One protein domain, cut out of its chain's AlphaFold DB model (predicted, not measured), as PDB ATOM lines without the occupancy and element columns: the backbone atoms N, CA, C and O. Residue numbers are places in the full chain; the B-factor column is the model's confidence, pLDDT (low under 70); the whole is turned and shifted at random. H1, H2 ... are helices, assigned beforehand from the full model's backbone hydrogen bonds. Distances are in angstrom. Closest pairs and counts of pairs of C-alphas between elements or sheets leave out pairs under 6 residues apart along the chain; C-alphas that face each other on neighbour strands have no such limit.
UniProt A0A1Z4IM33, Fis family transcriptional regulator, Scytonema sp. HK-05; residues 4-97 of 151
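Overview. This is residues 4 to 97 of the 151 residues of the protein "Fis family transcriptional regulator" of Scytonema sp. HK-05 (UniProt A0A1Z4IM33). Helices H3 and H6 lie side by side, H5 makes a corner with H6, and H1 packs on both H5 and H6. H4 folds back from H3 to pack on H5, while the four-residue H2 lies off at one end. The 94 printed residues hold six named helices, H1 to H6 in chain order, and no named strand: all helix. The whole is compact, with a radius of gyration of the C-alphas of 12.5 A, rounded, spanning 33 by 28 by 21 A.

Along the chain. H1, residues 4 to 15, begins at C-alpha 4 (-24.875, 41.394, -51.727) and is 16.9 A long. H2 holds residues 17 to 20. H3, residues 28 to 47, is the longest at 28.8 A. H4 holds residues 51 to 59. H5, residues 63 to 79, measures 24.1 A. H6, residues 81 to 96, measures 22.0 A and ends at C-alpha 96 (-34.752, 36.353, -35.044).

Arrangement. H1 touches H5 at a steep tilt of 45 degrees, closest C-alphas Ala 7 and Glu 74, 5.6 A. With residues 6 to 10 alone it touches H6, closest C-alphas Leu 6 and Lys 88, 6.9 A. H2 and H3 are only just apart, closest C-alphas 8.3 A. H3 touches H6 at a shallow tilt of 15 degrees, opposite ways, closest C-alphas Val 30 and Leu 94, 6.5 A. H3 and H4 form a helical hairpin, closest C-alphas Phe 45 and Glu 51, 4.5 A. H4 and H5 form another, closest C-alphas Ala 57 and Asn 65, 5.0 A. H5 and H6 touch only at the corner, closest C-alphas Ile 77 and Ala 84, 4.7 A. Helix packing is mostly crossed, only just: 2 of 6 touching pairs are at a shallow tilt. Every O i to N i+4 pair is within hydrogen-bond range in H1, H3, H4, H5 and H6; H2 is too short for one.

Size, cuts and confidence. The C-alphas of Lys 24 and Glu 79, the two farthest apart, are 35.4 A apart. The printed part has no cut, and no link is long. Mean pLDDT of the printed part is 83.7; residue 4, residues 17 to 30 and residues 96 to 97 are under 70.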
ATOM      1  N   VAL A   4     -24.302  42.213 -50.641       67.19
ATOM      2  CA  VAL A   4     -24.875  41.394 -51.727       67.19
ATOM      3  C   VAL A   4     -25.801  40.300 -51.174       67.19
ATOM      4  O   VAL A   4     -26.845  39.989 -51.755       67.19
ATOM      5  N   THR A   5     -25.466  39.739 -50.007       81.19
ATOM      6  CA  THR A   5     -26.335  38.762 -49.333       81.19
ATOM      7  C   THR A   5     -27.596  39.411 -48.759       81.19
ATOM      8  O   THR A   5     -28.652  38.785 -48.800       81.19
ATOM      9  N   LEU A   6     -27.532  40.682 -48.340       86.12
ATOM     10  CA  LEU A   6     -28.680  41.429 -47.811       86.12
ATOM     11  C   LEU A   6     -29.741  41.703 -48.882       86.12
ATOM     12  O   LEU A   6     -30.910  41.376 -48.685       86.12
ATOM     13  N   ALA A   7     -29.348  42.231 -50.043       87.88
ATOM     14  CA  ALA A   7     -30.289  42.480 -51.139       87.88
ATOM     15  C   ALA A   7     -30.941  41.186 -51.653       87.88
ATOM     16  O   ALA A   7     -32.132  41.157 -51.976       87.88
ATOM     17  N   THR A   8     -30.165  40.097 -51.691       85.56
ATOM     18  CA  THR A   8     -30.668  38.764 -52.047       85.56
ATOM     19  C   THR A   8     -31.709  38.286 -51.039       85.56
ATOM     20  O   THR A   8     -32.817  37.946 -51.445       85.56
ATOM     21  N   ALA A   9     -31.396  38.328 -49.740       85.69
ATOM     22  CA  ALA A   9     -32.308  37.913 -48.678       85.69
ATOM     23  C   ALA A   9     -33.629  38.697 -48.717       85.69
ATOM     24  O   ALA A   9     -34.704  38.103 -48.688       85.69
ATOM     25  N   ILE A  10     -33.562  40.020 -48.877       89.25
ATOM     26  CA  ILE A  10     -34.741  40.894 -48.978       89.25
ATOM     27  C   ILE A  10     -35.592  40.555 -50.204       89.25
ATOM     28  O   ILE A  10     -36.814  40.456 -50.099       89.25
ATOM     29  N   THR A  11     -34.957  40.351 -51.360       88.25
ATOM     30  CA  THR A  11     -35.661  39.971 -52.594       88.25
ATOM     31  C   THR A  11     -36.384  38.638 -52.403       88.25
ATOM     32  O   THR A  11     -37.566  38.521 -52.728       88.25
ATOM     33  N   THR A  12     -35.714  37.646 -51.813       84.25
ATOM     34  CA  THR A  12     -36.322  36.353 -51.488       84.25
ATOM     35  C   THR A  12     -37.482  36.506 -50.512       84.25
ATOM     36  O   THR A  12     -38.539  35.933 -50.756       84.25
ATOM     37  N   LEU A  13     -37.324  37.301 -49.449       82.75
ATOM     38  CA  LEU A  13     -38.376  37.538 -48.463       82.75
ATOM     39  C   LEU A  13     -39.619  38.133 -49.126       82.75
ATOM     40  O   LEU A  13     -40.675  37.514 -49.051       82.75
ATOM     41  N   ILE A  14     -39.484  39.262 -49.832       83.69
ATOM     42  CA  ILE A  14     -40.601  40.016 -50.432       83.69
ATOM     43  C   ILE A  14     -41.353  39.211 -51.498       83.69
ATOM     44  O   ILE A  14     -42.572  39.338 -51.609       83.69
ATOM     45  N   PHE A  15     -40.649  38.398 -52.291       82.44
ATOM     46  CA  PHE A  15     -41.252  37.667 -53.412       82.44
ATOM     47  C   PHE A  15     -41.470  36.174 -53.148       82.44
ATOM     48  O   PHE A  15     -41.873  35.454 -54.068       82.44
ATOM     49  N   SER A  16     -41.234  35.711 -51.918       75.38
ATOM     50  CA  SER A  16     -41.560  34.346 -51.509       75.38
ATOM     51  C   SER A  16     -43.062  34.073 -51.651       75.38
ATOM     52  O   SER A  16     -43.911  34.917 -51.362       75.38
ATOM     53  N   GLU A  17     -43.418  32.868 -52.097       55.59
ATOM     54  CA  GLU A  17     -44.822  32.451 -52.242       55.59
ATOM     55  C   GLU A  17     -45.593  32.447 -50.918       55.59
ATOM     56  O   GLU A  17     -46.799  32.682 -50.922       55.59
ATOM     57  N   ALA A  18     -44.898  32.310 -49.784       47.12
ATOM     58  CA  ALA A  18     -45.478  32.421 -48.445       47.12
ATOM     59  C   ALA A  18     -46.192  33.768 -48.201       47.12
ATOM     60  O   ALA A  18     -47.165  33.826 -47.451       47.12
ATOM     61  N   LEU A  19     -45.757  34.849 -48.861       52.69
ATOM     62  CA  LEU A  19     -46.444  36.144 -48.815       52.69
ATOM     63  C   LEU A  19     -47.606  36.249 -49.807       52.69
ATOM     64  O   LEU A  19     -48.568  36.970 -49.537       52.69
ATOM     65  N   LYS A  20     -47.547  35.528 -50.934       53.50
ATOM     66  CA  LYS A  20     -48.597  35.548 -51.966       53.50
ATOM     67  C   LYS A  20     -49.903  34.916 -51.486       53.50
ATOM     68  O   LYS A  20     -50.964  35.354 -51.919       53.50
ATOM     69  N   GLU A  21     -49.856  33.987 -50.530       50.19
ATOM     70  CA  GLU A  21     -51.056  33.456 -49.858       50.19
ATOM     71  C   GLU A  21     -51.648  34.399 -48.785       50.19
ATOM     72  O   GLU A  21     -52.467  34.002 -47.952       50.19
ATOM     73  N   GLY A  22     -51.265  35.682 -48.801       45.47
ATOM     74  CA  GLY A  22     -51.884  36.725 -47.982       45.47
ATOM     75  C   GLY A  22     -51.498  36.660 -46.507       45.47
ATOM     76  O   GLY A  22     -52.318  36.976 -45.649       45.47
ATOM     77  N   GLY A  23     -50.280  36.204 -46.197       46.00
ATOM     78  CA  GLY A  23     -49.767  36.170 -44.825       46.00
ATOM     79  C   GLY A  23     -50.513  35.216 -43.887       46.00
ATOM     80  O   GLY A  23     -50.240  35.226 -42.695       46.00
ATOM     81  N   LYS A  24     -51.419  34.364 -44.390       46.34
ATOM     82  CA  LYS A  24     -52.164  33.393 -43.565       46.34
ATOM     83  C   LYS A  24     -51.257  32.388 -42.849       46.34
ATOM     84  O   LYS A  24     -51.642  31.862 -41.811       46.34
ATOM     85  N   THR A  25     -50.071  32.139 -43.397       50.56
ATOM     86  CA  THR A  25     -49.047  31.239 -42.849       50.56
ATOM     87  C   THR A  25     -47.952  31.966 -42.066       50.56
ATOM     88  O   THR A  25     -47.172  31.315 -41.377       50.56
ATOM     89  N   LEU A  26     -47.891  33.301 -42.133       55.16
ATOM     90  CA  LEU A  26     -46.897  34.103 -41.422       55.16
ATOM     91  C   LEU A  26     -47.547  34.704 -40.174       55.16
ATOM     92  O   LEU A  26     -48.576  35.372 -40.254       55.16
ATOM     93  N   GLY A  27     -46.957  34.477 -38.999       56.66
ATOM     94  CA  GLY A  27     -47.439  35.087 -37.758       56.66
ATOM     95  C   GLY A  27     -47.551  36.614 -37.891       56.66
ATOM     96  O   GLY A  27     -46.744  37.237 -38.583       56.66
ATOM     97  N   LYS A  28     -48.538  37.232 -37.222       61.44
ATOM     98  CA  LYS A  28     -48.838  38.678 -37.338       61.44
ATOM     99  C   LYS A  28     -47.587  39.567 -37.242       61.44
ATOM    100  O   LYS A  28     -47.409  40.445 -38.080       61.44
ATOM    101  N   GLY A  29     -46.678  39.271 -36.309       62.81
ATOM    102  CA  GLY A  29     -45.422  40.011 -36.158       62.81
ATOM    103  C   GLY A  29     -44.527  39.975 -37.404       62.81
ATOM    104  O   GLY A  29     -43.985  41.003 -37.795       62.81
ATOM    105  N   VAL A  30     -44.427  38.838 -38.094       66.56
ATOM    106  CA  VAL A  30     -43.628  38.709 -39.327       66.56
ATOM    107  C   VAL A  30     -44.256  39.490 -40.478       66.56
ATOM    108  O   VAL A  30     -43.552  40.179 -41.215       66.56
ATOM    109  N   SER A  31     -45.588  39.463 -40.594       71.62
ATOM    110  CA  SER A  31     -46.294  40.247 -41.614       71.62
ATOM    111  C   SER A  31     -46.076  41.760 -41.456       71.62
ATOM    112  O   SER A  31     -45.875  42.460 -42.448       71.62
ATOM    113  N   GLU A  32     -46.018  42.259 -40.216       78.44
ATOM    114  CA  GLU A  32     -45.755  43.671 -39.914       78.44
ATOM    115  C   GLU A  32     -44.316  44.080 -40.254       78.44
ATOM    116  O   GLU A  32     -44.102  45.127 -40.867       78.44
ATOM    117  N   HIS A  33     -43.326  43.246 -39.921       81.00
ATOM    118  CA  HIS A  33     -41.922  43.525 -40.236       81.00
ATOM    119  C   HIS A  33     -41.664  43.506 -41.749       81.00
ATOM    120  O   HIS A  33     -40.958  44.375 -42.263       81.00
ATOM    121  N   ILE A  34     -42.299  42.591 -42.488       81.88
ATOM    122  CA  ILE A  34     -42.232  42.566 -43.957       81.88
ATOM    123  C   ILE A  34     -42.914  43.802 -44.558       81.88
ATOM    124  O   ILE A  34     -42.362  44.428 -45.462       81.88
ATOM    125  N   ALA A  35     -44.080  44.210 -44.045       84.56
ATOM    126  CA  ALA A  35     -44.743  45.437 -44.492       84.56
ATOM    127  C   ALA A  35     -43.875  46.687 -44.248       84.56
ATOM    128  O   ALA A  35     -43.813  47.582 -45.100       84.56
ATOM    129  N   ARG A  36     -43.151  46.724 -43.122       88.94
ATOM    130  CA  ARG A  36     -42.150  47.759 -42.822       88.94
ATOM    131  C   ARG A  36     -41.000  47.750 -43.821       88.94
ATOM    132  O   ARG A  36     -40.679  48.800 -44.369       88.94
ATOM    133  N   LEU A  37     -40.439  46.573 -44.105       90.50
ATOM    134  CA  LEU A  37     -39.365  46.389 -45.082       90.50
ATOM    135  C   LEU A  37     -39.775  46.932 -46.462       90.50
ATOM    136  O   LEU A  37     -39.053  47.726 -47.063       90.50
ATOM    137  N   VAL A  38     -40.973  46.571 -46.935       90.94
ATOM    138  CA  VAL A  38     -41.522  47.050 -48.216       90.94
ATOM    139  C   VAL A  38     -41.720  48.566 -48.212       90.94
ATOM    140  O   VAL A  38     -41.411  49.218 -49.209       90.94
ATOM    141  N   THR A  39     -42.223  49.133 -47.113       92.69
ATOM    142  CA  THR A  39     -42.426  50.584 -46.979       92.69
ATOM    143  C   THR A  39     -41.107  51.342 -47.087       92.69
ATOM    144  O   THR A  39     -40.999  52.245 -47.911       92.69
ATOM    145  N   ILE A  40     -40.081  50.921 -46.347       94.75
ATOM    146  CA  ILE A  40     -38.762  51.571 -46.346       94.75
ATOM    147  C   ILE A  40     -38.109  51.516 -47.729       94.75
ATOM    148  O   ILE A  40     -37.581  52.517 -48.213       94.75
ATOM    149  N   ILE A  41     -38.185  50.369 -48.409       95.75
ATOM    150  CA  ILE A  41     -37.640  50.227 -49.765       95.75
ATOM    151  C   ILE A  41     -38.407  51.112 -50.748       95.75
ATOM    152  O   ILE A  41     -37.793  51.778 -51.581       95.75
ATOM    153  N   ARG A  42     -39.740  51.169 -50.639       95.00
ATOM    154  CA  ARG A  42     -40.570  52.046 -51.470       95.00
ATOM    155  C   ARG A  42     -40.210  53.514 -51.267       95.00
ATOM    156  O   ARG A  42     -40.092  54.234 -52.250       95.00
ATOM    157  N   GLU A  43     -40.034  53.953 -50.025       96.06
ATOM    158  CA  GLU A  43     -39.644  55.327 -49.700       96.06
ATOM    159  C   GLU A  43     -38.262  55.667 -50.256       96.06
ATOM    160  O   GLU A  43     -38.105  56.709 -50.895       96.06
ATOM    161  N   LYS A  44     -37.285  54.762 -50.106       97.19
ATOM    162  CA  LYS A  44     -35.950  54.943 -50.682       97.19
ATOM    163  C   LYS A  44     -36.008  55.044 -52.204       97.19
ATOM    164  O   LYS A  44     -35.465  55.988 -52.766       97.19
ATOM    165  N   PHE A  45     -36.706  54.120 -52.861       96.81
ATOM    166  CA  PHE A  45     -36.837  54.112 -54.319       96.81
ATOM    167  C   PHE A  45     -37.598  55.340 -54.822       96.81
ATOM    168  O   PHE A  45     -37.252  55.899 -55.856       96.81
ATOM    169  N   LYS A  46     -38.600  55.821 -54.082       96.31
ATOM    170  CA  LYS A  46     -39.285  57.079 -54.388       96.31
ATOM    171  C   LYS A  46     -38.337  58.273 -54.314       96.31
ATOM    172  O   LYS A  46     -38.348  59.107 -55.214       96.31
ATOM    173  N   ALA A  47     -37.498  58.337 -53.280       96.31
ATOM    174  CA  ALA A  47     -36.531  59.418 -53.107       96.31
ATOM    175  C   ALA A  47     -35.503  59.492 -54.250       96.31
ATOM    176  O   ALA A  47     -35.069  60.588 -54.596       96.31
ATOM    177  N   VAL A  48     -35.153  58.354 -54.860       95.94
ATOM    178  CA  VAL A  48     -34.223  58.286 -56.005       95.94
ATOM    179  C   VAL A  48     -34.919  58.152 -57.370       95.94
ATOM    180  O   VAL A  48     -34.255  58.044 -58.396       95.94
ATOM    181  N   GLY A  49     -36.256  58.178 -57.414       96.38
ATOM    182  CA  GLY A  49     -37.041  58.132 -58.654       96.38
ATOM    183  C   GLY A  49     -37.189  56.749 -59.310       96.38
ATOM    184  O   GLY A  49     -37.566  56.668 -60.477       96.38
ATOM    185  N   THR A  50     -36.930  55.655 -58.588       96.75
ATOM    186  CA  THR A  50     -36.971  54.265 -59.087       96.75
ATOM    187  C   THR A  50     -38.127  53.425 -58.519       96.75
ATOM    188  O   THR A  50     -38.190  52.212 -58.721       96.75
ATOM    189  N   GLU A  51     -39.113  54.049 -57.863       92.38
ATOM    190  CA  GLU A  51     -40.264  53.377 -57.216       92.38
ATOM    191  C   GLU A  51     -41.040  52.409 -58.124       92.38
ATOM    192  O   GLU A  51     -41.541  51.374 -57.669       92.38
ATOM    193  N   GLY A  52     -41.089  52.700 -59.428       92.44
ATOM    194  CA  GLY A  52     -41.751  51.862 -60.424       92.44
ATOM    195  C   GLY A  52     -41.161  50.453 -60.539       92.44
ATOM    196  O   GLY A  52     -41.871  49.539 -60.962       92.44
ATOM    197  N   LEU A  53     -39.902  50.246 -60.134       95.38
ATOM    198  CA  LEU A  53     -39.250  48.934 -60.153       95.38
ATOM    199  C   LEU A  53     -39.870  47.979 -59.131       95.38
ATOM    200  O   LEU A  53     -40.198  46.843 -59.476       95.38
ATOM    201  N   LEU A  54     -40.109  48.456 -57.904       92.81
ATOM    202  CA  LEU A  54     -40.772  47.666 -56.865       92.81
ATOM    203  C   LEU A  54     -42.206  47.315 -57.285       92.81
ATOM    204  O   LEU A  54     -42.599  46.155 -57.201       92.81
ATOM    205  N   ILE A  55     -42.967  48.291 -57.793       90.25
ATOM    206  CA  ILE A  55     -44.354  48.075 -58.243       90.25
ATOM    207  C   ILE A  55     -44.406  47.043 -59.374       90.25
ATOM    208  O   ILE A  55     -45.231  46.130 -59.354       90.25
ATOM    209  N   ARG A  56     -43.504  47.157 -60.356       91.81
ATOM    210  CA  ARG A  56     -43.428  46.218 -61.480       91.81
ATOM    211  C   ARG A  56     -43.121  44.801 -61.006       91.81
ATOM    212  O   ARG A  56     -43.798  43.872 -61.435       91.81
ATOM    213  N   ALA A  57     -42.150  44.639 -60.109       90.31
ATOM    214  CA  ALA A  57     -41.798  43.338 -59.554       90.31
ATOM    215  C   ALA A  57     -42.914  42.748 -58.675       90.31
ATOM    216  O   ALA A  57     -43.127  41.541 -58.700       90.31
ATOM    217  N   GLN A  58     -43.674  43.579 -57.951       86.56
ATOM    218  CA  GLN A  58     -44.832  43.137 -57.164       86.56
ATOM    219  C   GLN A  58     -45.994  42.665 -58.049       86.56
ATOM    220  O   GLN A  58     -46.553  41.599 -57.806       86.56
ATOM    221  N   ASN A  59     -46.326  43.421 -59.098       87.44
ATOM    222  CA  ASN A  59     -47.429  43.086 -60.003       87.44
ATOM    223  C   ASN A  59     -47.091  41.914 -60.936       87.44
ATOM    224  O   ASN A  59     -47.973  41.154 -61.329       87.44
ATOM    225  N   GLN A  60     -45.819  41.786 -61.322       89.00
ATOM    226  CA  GLN A  60     -45.321  40.757 -62.229       89.00
ATOM    227  C   GLN A  60     -43.972  40.230 -61.719       89.00
ATOM    228  O   GLN A  60     -42.922  40.672 -62.194       89.00
ATOM    229  N   PRO A  61     -43.963  39.276 -60.774       86.88
ATOM    230  CA  PRO A  61     -42.742  38.760 -60.154       86.88
ATOM    231  C   PRO A  61     -42.019  37.752 -61.065       86.88
ATOM    232  O   PRO A  61     -41.773  36.614 -60.671       86.88
ATOM    233  N   THR A  62     -41.699  38.152 -62.296       88.75
ATOM    234  CA  THR A  62     -40.822  37.398 -63.203       88.75
ATOM    235  C   THR A  62     -39.371  37.510 -62.735       88.75
ATOM    236  O   THR A  62     -39.002  38.492 -62.088       88.75
ATOM    237  N   GLU A  63     -38.520  36.548 -63.097       86.75
ATOM    238  CA  GLU A  63     -37.096  36.581 -62.719       86.75
ATOM    239  C   GLU A  63     -36.383  37.846 -63.214       86.75
ATOM    240  O   GLU A  63     -35.607  38.449 -62.479       86.75
ATOM    241  N   SER A  64     -36.729  38.324 -64.412       90.38
ATOM    242  CA  SER A  64     -36.206  39.590 -64.940       90.38
ATOM    243  C   SER A  64     -36.589  40.785 -64.055       90.38
ATOM    244  O   SER A  64     -35.722  41.558 -63.644       90.38
ATOM    245  N   ASN A  65     -37.866  40.906 -63.670       90.00
ATOM    246  CA  ASN A  65     -38.321  42.015 -62.827       90.00
ATOM    247  C   ASN A  65     -37.719  41.951 -61.413       90.00
ATOM    248  O   ASN A  65     -37.320  42.986 -60.878       90.00
ATOM    249  N   LYS A  66     -37.604  40.751 -60.825       90.06
ATOM    250  CA  LYS A  66     -36.923  40.548 -59.535       90.06
ATOM    251  C   LYS A  66     -35.441  40.908 -59.617       90.06
ATOM    252  O   LYS A  66     -34.932  41.557 -58.711       90.06
ATOM    253  N   SER A  67     -34.758  40.525 -60.698       90.25
ATOM    254  CA  SER A  67     -33.336  40.819 -60.893       90.25
ATOM    255  C   SER A  67     -33.076  42.318 -61.040       90.25
ATOM    256  O   SER A  67     -32.120  42.819 -60.457       90.25
ATOM    257  N   ILE A  68     -33.927  43.041 -61.777       94.62
ATOM    258  CA  ILE A  68     -33.815  44.503 -61.915       94.62
ATOM    259  C   ILE A  68     -34.060  45.186 -60.565       94.62
ATOM    260  O   ILE A  68     -33.281  46.046 -60.165       94.62
ATOM    261  N   PHE A  69     -35.102  44.774 -59.836       95.44
ATOM    262  CA  PHE A  69     -35.356  45.261 -58.479       95.44
ATOM    263  C   PHE A  69     -34.159  45.014 -57.550       95.44
ATOM    264  O   PHE A  69     -33.727  45.927 -56.851       95.44
ATOM    265  N   LYS A  70     -33.612  43.793 -57.558       94.50
ATOM    266  CA  LYS A  70     -32.472  43.411 -56.722       94.50
ATOM    267  C   LYS A  70     -31.238  44.246 -57.051       94.50
ATOM    268  O   LYS A  70     -30.580  44.709 -56.130       94.50
ATOM    269  N   ALA A  71     -30.940  44.451 -58.334       94.38
ATOM    270  CA  ALA A  71     -29.798  45.257 -58.759       94.38
ATOM    271  C   ALA A  71     -29.910  46.706 -58.257       94.38
ATOM    272  O   ALA A  71     -28.950  47.232 -57.703       94.38
ATOM    273  N   GLU A  72     -31.093  47.316 -58.370       96.75
ATOM    274  CA  GLU A  72     -31.334  48.650 -57.810       96.75
ATOM    275  C   GLU A  72     -31.184  48.657 -56.284       96.75
ATOM    276  O   GLU A  72     -30.520  49.523 -55.721       96.75
ATOM    277  N   LEU A  73     -31.754  47.662 -55.599       96.25
ATOM    278  CA  LEU A  73     -31.644  47.543 -54.149       96.25
ATOM    279  C   LEU A  73     -30.180  47.409 -53.699       96.25
ATOM    280  O   LEU A  73     -29.786  48.038 -52.720       96.25
ATOM    281  N   GLU A  74     -29.366  46.630 -54.416       95.00
ATOM    282  CA  GLU A  74     -27.925  46.516 -54.169       95.00
ATOM    283  C   GLU A  74     -27.201  47.852 -54.337       95.00
ATOM    284  O   GLU A  74     -26.348  48.177 -53.511       95.00
ATOM    285  N   THR A  75     -27.531  48.622 -55.377       95.62
ATOM    286  CA  THR A  75     -26.989  49.970 -55.583       95.62
ATOM    287  C   THR A  75     -27.332  50.866 -54.396       95.62
ATOM    288  O   THR A  75     -26.429  51.402 -53.760       95.62
ATOM    289  N   GLN A  76     -28.608  50.931 -54.003       96.31
ATOM    290  CA  GLN A  76     -29.043  51.784 -52.893       96.31
ATOM    291  C   GLN A  76     -28.445  51.367 -51.540       96.31
ATOM    292  O   GLN A  76     -28.137  52.226 -50.719       96.31
ATOM    293  N   ILE A  77     -28.238  50.068 -51.306       95.38
ATOM    294  CA  ILE A  77     -27.546  49.552 -50.113       95.38
ATOM    295  C   ILE A  77     -26.059  49.943 -50.106       95.38
ATOM    296  O   ILE A  77     -25.501  50.204 -49.045       95.38
ATOM    297  N   LYS A  78     -25.394  49.957 -51.265       93.75
ATOM    298  CA  LYS A  78     -23.974  50.342 -51.366       93.75
ATOM    299  C   LYS A  78     -23.773  51.848 -51.223       93.75
ATOM    300  O   LYS A  78     -22.760  52.268 -50.676       93.75
ATOM    301  N   GLU A  79     -24.708  52.639 -51.738       94.88
ATOM    302  CA  GLU A  79     -24.607  54.100 -51.782       94.88
ATOM    303  C   GLU A  79     -25.100  54.785 -50.500       94.88
ATOM    304  O   GLU A  79     -24.682  55.905 -50.209       94.88
ATOM    305  N   ASP A  80     -25.963  54.132 -49.717       95.44
ATOM    306  CA  ASP A  80     -26.535  54.687 -48.489       95.44
ATOM    307  C   ASP A  80     -26.387  53.713 -47.314       95.44
ATOM    308  O   ASP A  80     -27.184  52.794 -47.109       95.44
ATOM    309  N   GLU A  81     -25.359  53.957 -46.501       93.44
ATOM    310  CA  GLU A  81     -25.055  53.158 -45.314       93.44
ATOM    311  C   GLU A  81     -26.181  53.202 -44.265       93.44
ATOM    312  O   GLU A  81     -26.442  52.203 -43.591       93.44
ATOM    313  N   THR A  82     -26.896  54.326 -44.137       94.44
ATOM    314  CA  THR A  82     -28.003  54.446 -43.173       94.44
ATOM    315  C   THR A  82     -29.163  53.555 -43.594       94.44
ATOM    316  O   THR A  82     -29.699  52.795 -42.785       94.44
ATOM    317  N   PHE A  83     -29.511  53.593 -44.879       95.25
ATOM    318  CA  PHE A  83     -30.499  52.698 -45.468       95.25
ATOM    319  C   PHE A  83     -30.087  51.226 -45.319       95.25
ATOM    320  O   PHE A  83     -30.892  50.407 -44.871       95.25
ATOM    321  N   ALA A  84     -28.828  50.894 -45.612       94.00
ATOM    322  CA  ALA A  84     -28.301  49.539 -45.465       94.00
ATOM    323  C   ALA A  84     -28.404  49.017 -44.024       94.00
ATOM    324  O   ALA A  84     -28.858  47.892 -43.805       94.00
ATOM    325  N   ASN A  85     -28.023  49.833 -43.039       92.38
ATOM    326  CA  ASN A  85     -28.093  49.467 -41.626       92.38
ATOM    327  C   ASN A  85     -29.538  49.239 -41.172       92.38
ATOM    328  O   ASN A  85     -29.813  48.250 -40.493       92.38
ATOM    329  N   HIS A  86     -30.468  50.086 -41.614       92.75
ATOM    330  CA  HIS A  86     -31.882  49.946 -41.276       92.75
ATOM    331  C   HIS A  86     -32.489  48.663 -41.871       92.75
ATOM    332  O   HIS A  86     -33.207  47.928 -41.191       92.75
ATOM    333  N   LEU A  87     -32.146  48.336 -43.122       93.12
ATOM    334  CA  LEU A  87     -32.552  47.078 -43.750       93.12
ATOM    335  C   LEU A  87     -31.951  45.858 -43.048       93.12
ATOM    336  O   LEU A  87     -32.646  44.867 -42.835       93.12
ATOM    337  N   LYS A  88     -30.673  45.927 -42.670       90.62
ATOM    338  CA  LYS A  88     -29.984  44.849 -41.959       90.62
ATOM    339  C   LYS A  88     -30.619  44.576 -40.599       90.62
ATOM    340  O   LYS A  88     -30.789  43.418 -40.241       90.62
ATOM    341  N   GLU A  89     -30.995  45.617 -39.861       90.06
ATOM    342  CA  GLU A  89     -31.694  45.469 -38.585       90.06
ATOM    343  C   GLU A  89     -33.047  44.774 -38.762       90.06
ATOM    344  O   GLU A  89     -33.331  43.810 -38.054       90.06
ATOM    345  N   LEU A  90     -33.847  45.189 -39.748       87.94
ATOM    346  CA  LEU A  90     -35.144  44.566 -40.026       87.94
ATOM    347  C   LEU A  90     -35.019  43.114 -40.484       87.94
ATOM    348  O   LEU A  90     -35.810  42.272 -40.067       87.94
ATOM    349  N   VAL A  91     -34.027  42.803 -41.320       85.50
ATOM    350  CA  VAL A  91     -33.760  41.421 -41.734       85.50
ATOM    351  C   VAL A  91     -33.305  40.583 -40.543       85.50
ATOM    352  O   VAL A  91     -33.835  39.496 -40.353       85.50
ATOM    353  N   ASN A  92     -32.428  41.100 -39.679       84.88
ATOM    354  CA  ASN A  92     -32.039  40.401 -38.452       84.88
ATOM    355  C   ASN A  92     -33.241  40.185 -37.518       84.88
ATOM    356  O   ASN A  92     -33.364  39.122 -36.916       84.88
ATOM    357  N   GLN A  93     -34.140  41.168 -37.398       81.06
ATOM    358  CA  GLN A  93     -35.379  41.031 -36.630       81.06
ATOM    359  C   GLN A  93     -36.258  39.925 -37.216       81.06
ATOM    360  O   GLN A  93     -36.724  39.073 -36.466       81.06
ATOM    361  N   LEU A  94     -36.407  39.873 -38.543       75.44
ATOM    362  CA  LEU A  94     -37.137  38.815 -39.243       75.44
ATOM    363  C   LEU A  94     -36.501  37.430 -39.045       75.44
ATOM    364  O   LEU A  94     -37.211  36.477 -38.734       75.44
ATOM    365  N   GLU A  95     -35.178  37.320 -39.143       71.00
ATOM    366  CA  GLU A  95     -34.433  36.081 -38.874       71.00
ATOM    367  C   GLU A  95     -34.537  35.646 -37.405       71.00
ATOM    368  O   GLU A  95     -34.615  34.456 -37.106       71.00
ATOM    369  N   SER A  96     -34.576  36.608 -36.477       67.44
ATOM    370  CA  SER A  96     -34.752  36.353 -35.044       67.44
ATOM    371  C   SER A  96     -36.204  36.068 -34.655       67.44
ATOM    372  O   SER A  96     -36.450  35.464 -33.612       67.44
ATOM    373  N   SER A  97     -37.167  36.468 -35.495       60.47
ATOM    374  CA  SER A  97     -38.605  36.319 -35.266       60.47
ATOM    375  C   SER A  97     -39.095  34.899 -35.536       60.47
ATOM    376  O   SER A  97     -40.049  34.709 -36.266       60.47
TER     377      SER A  97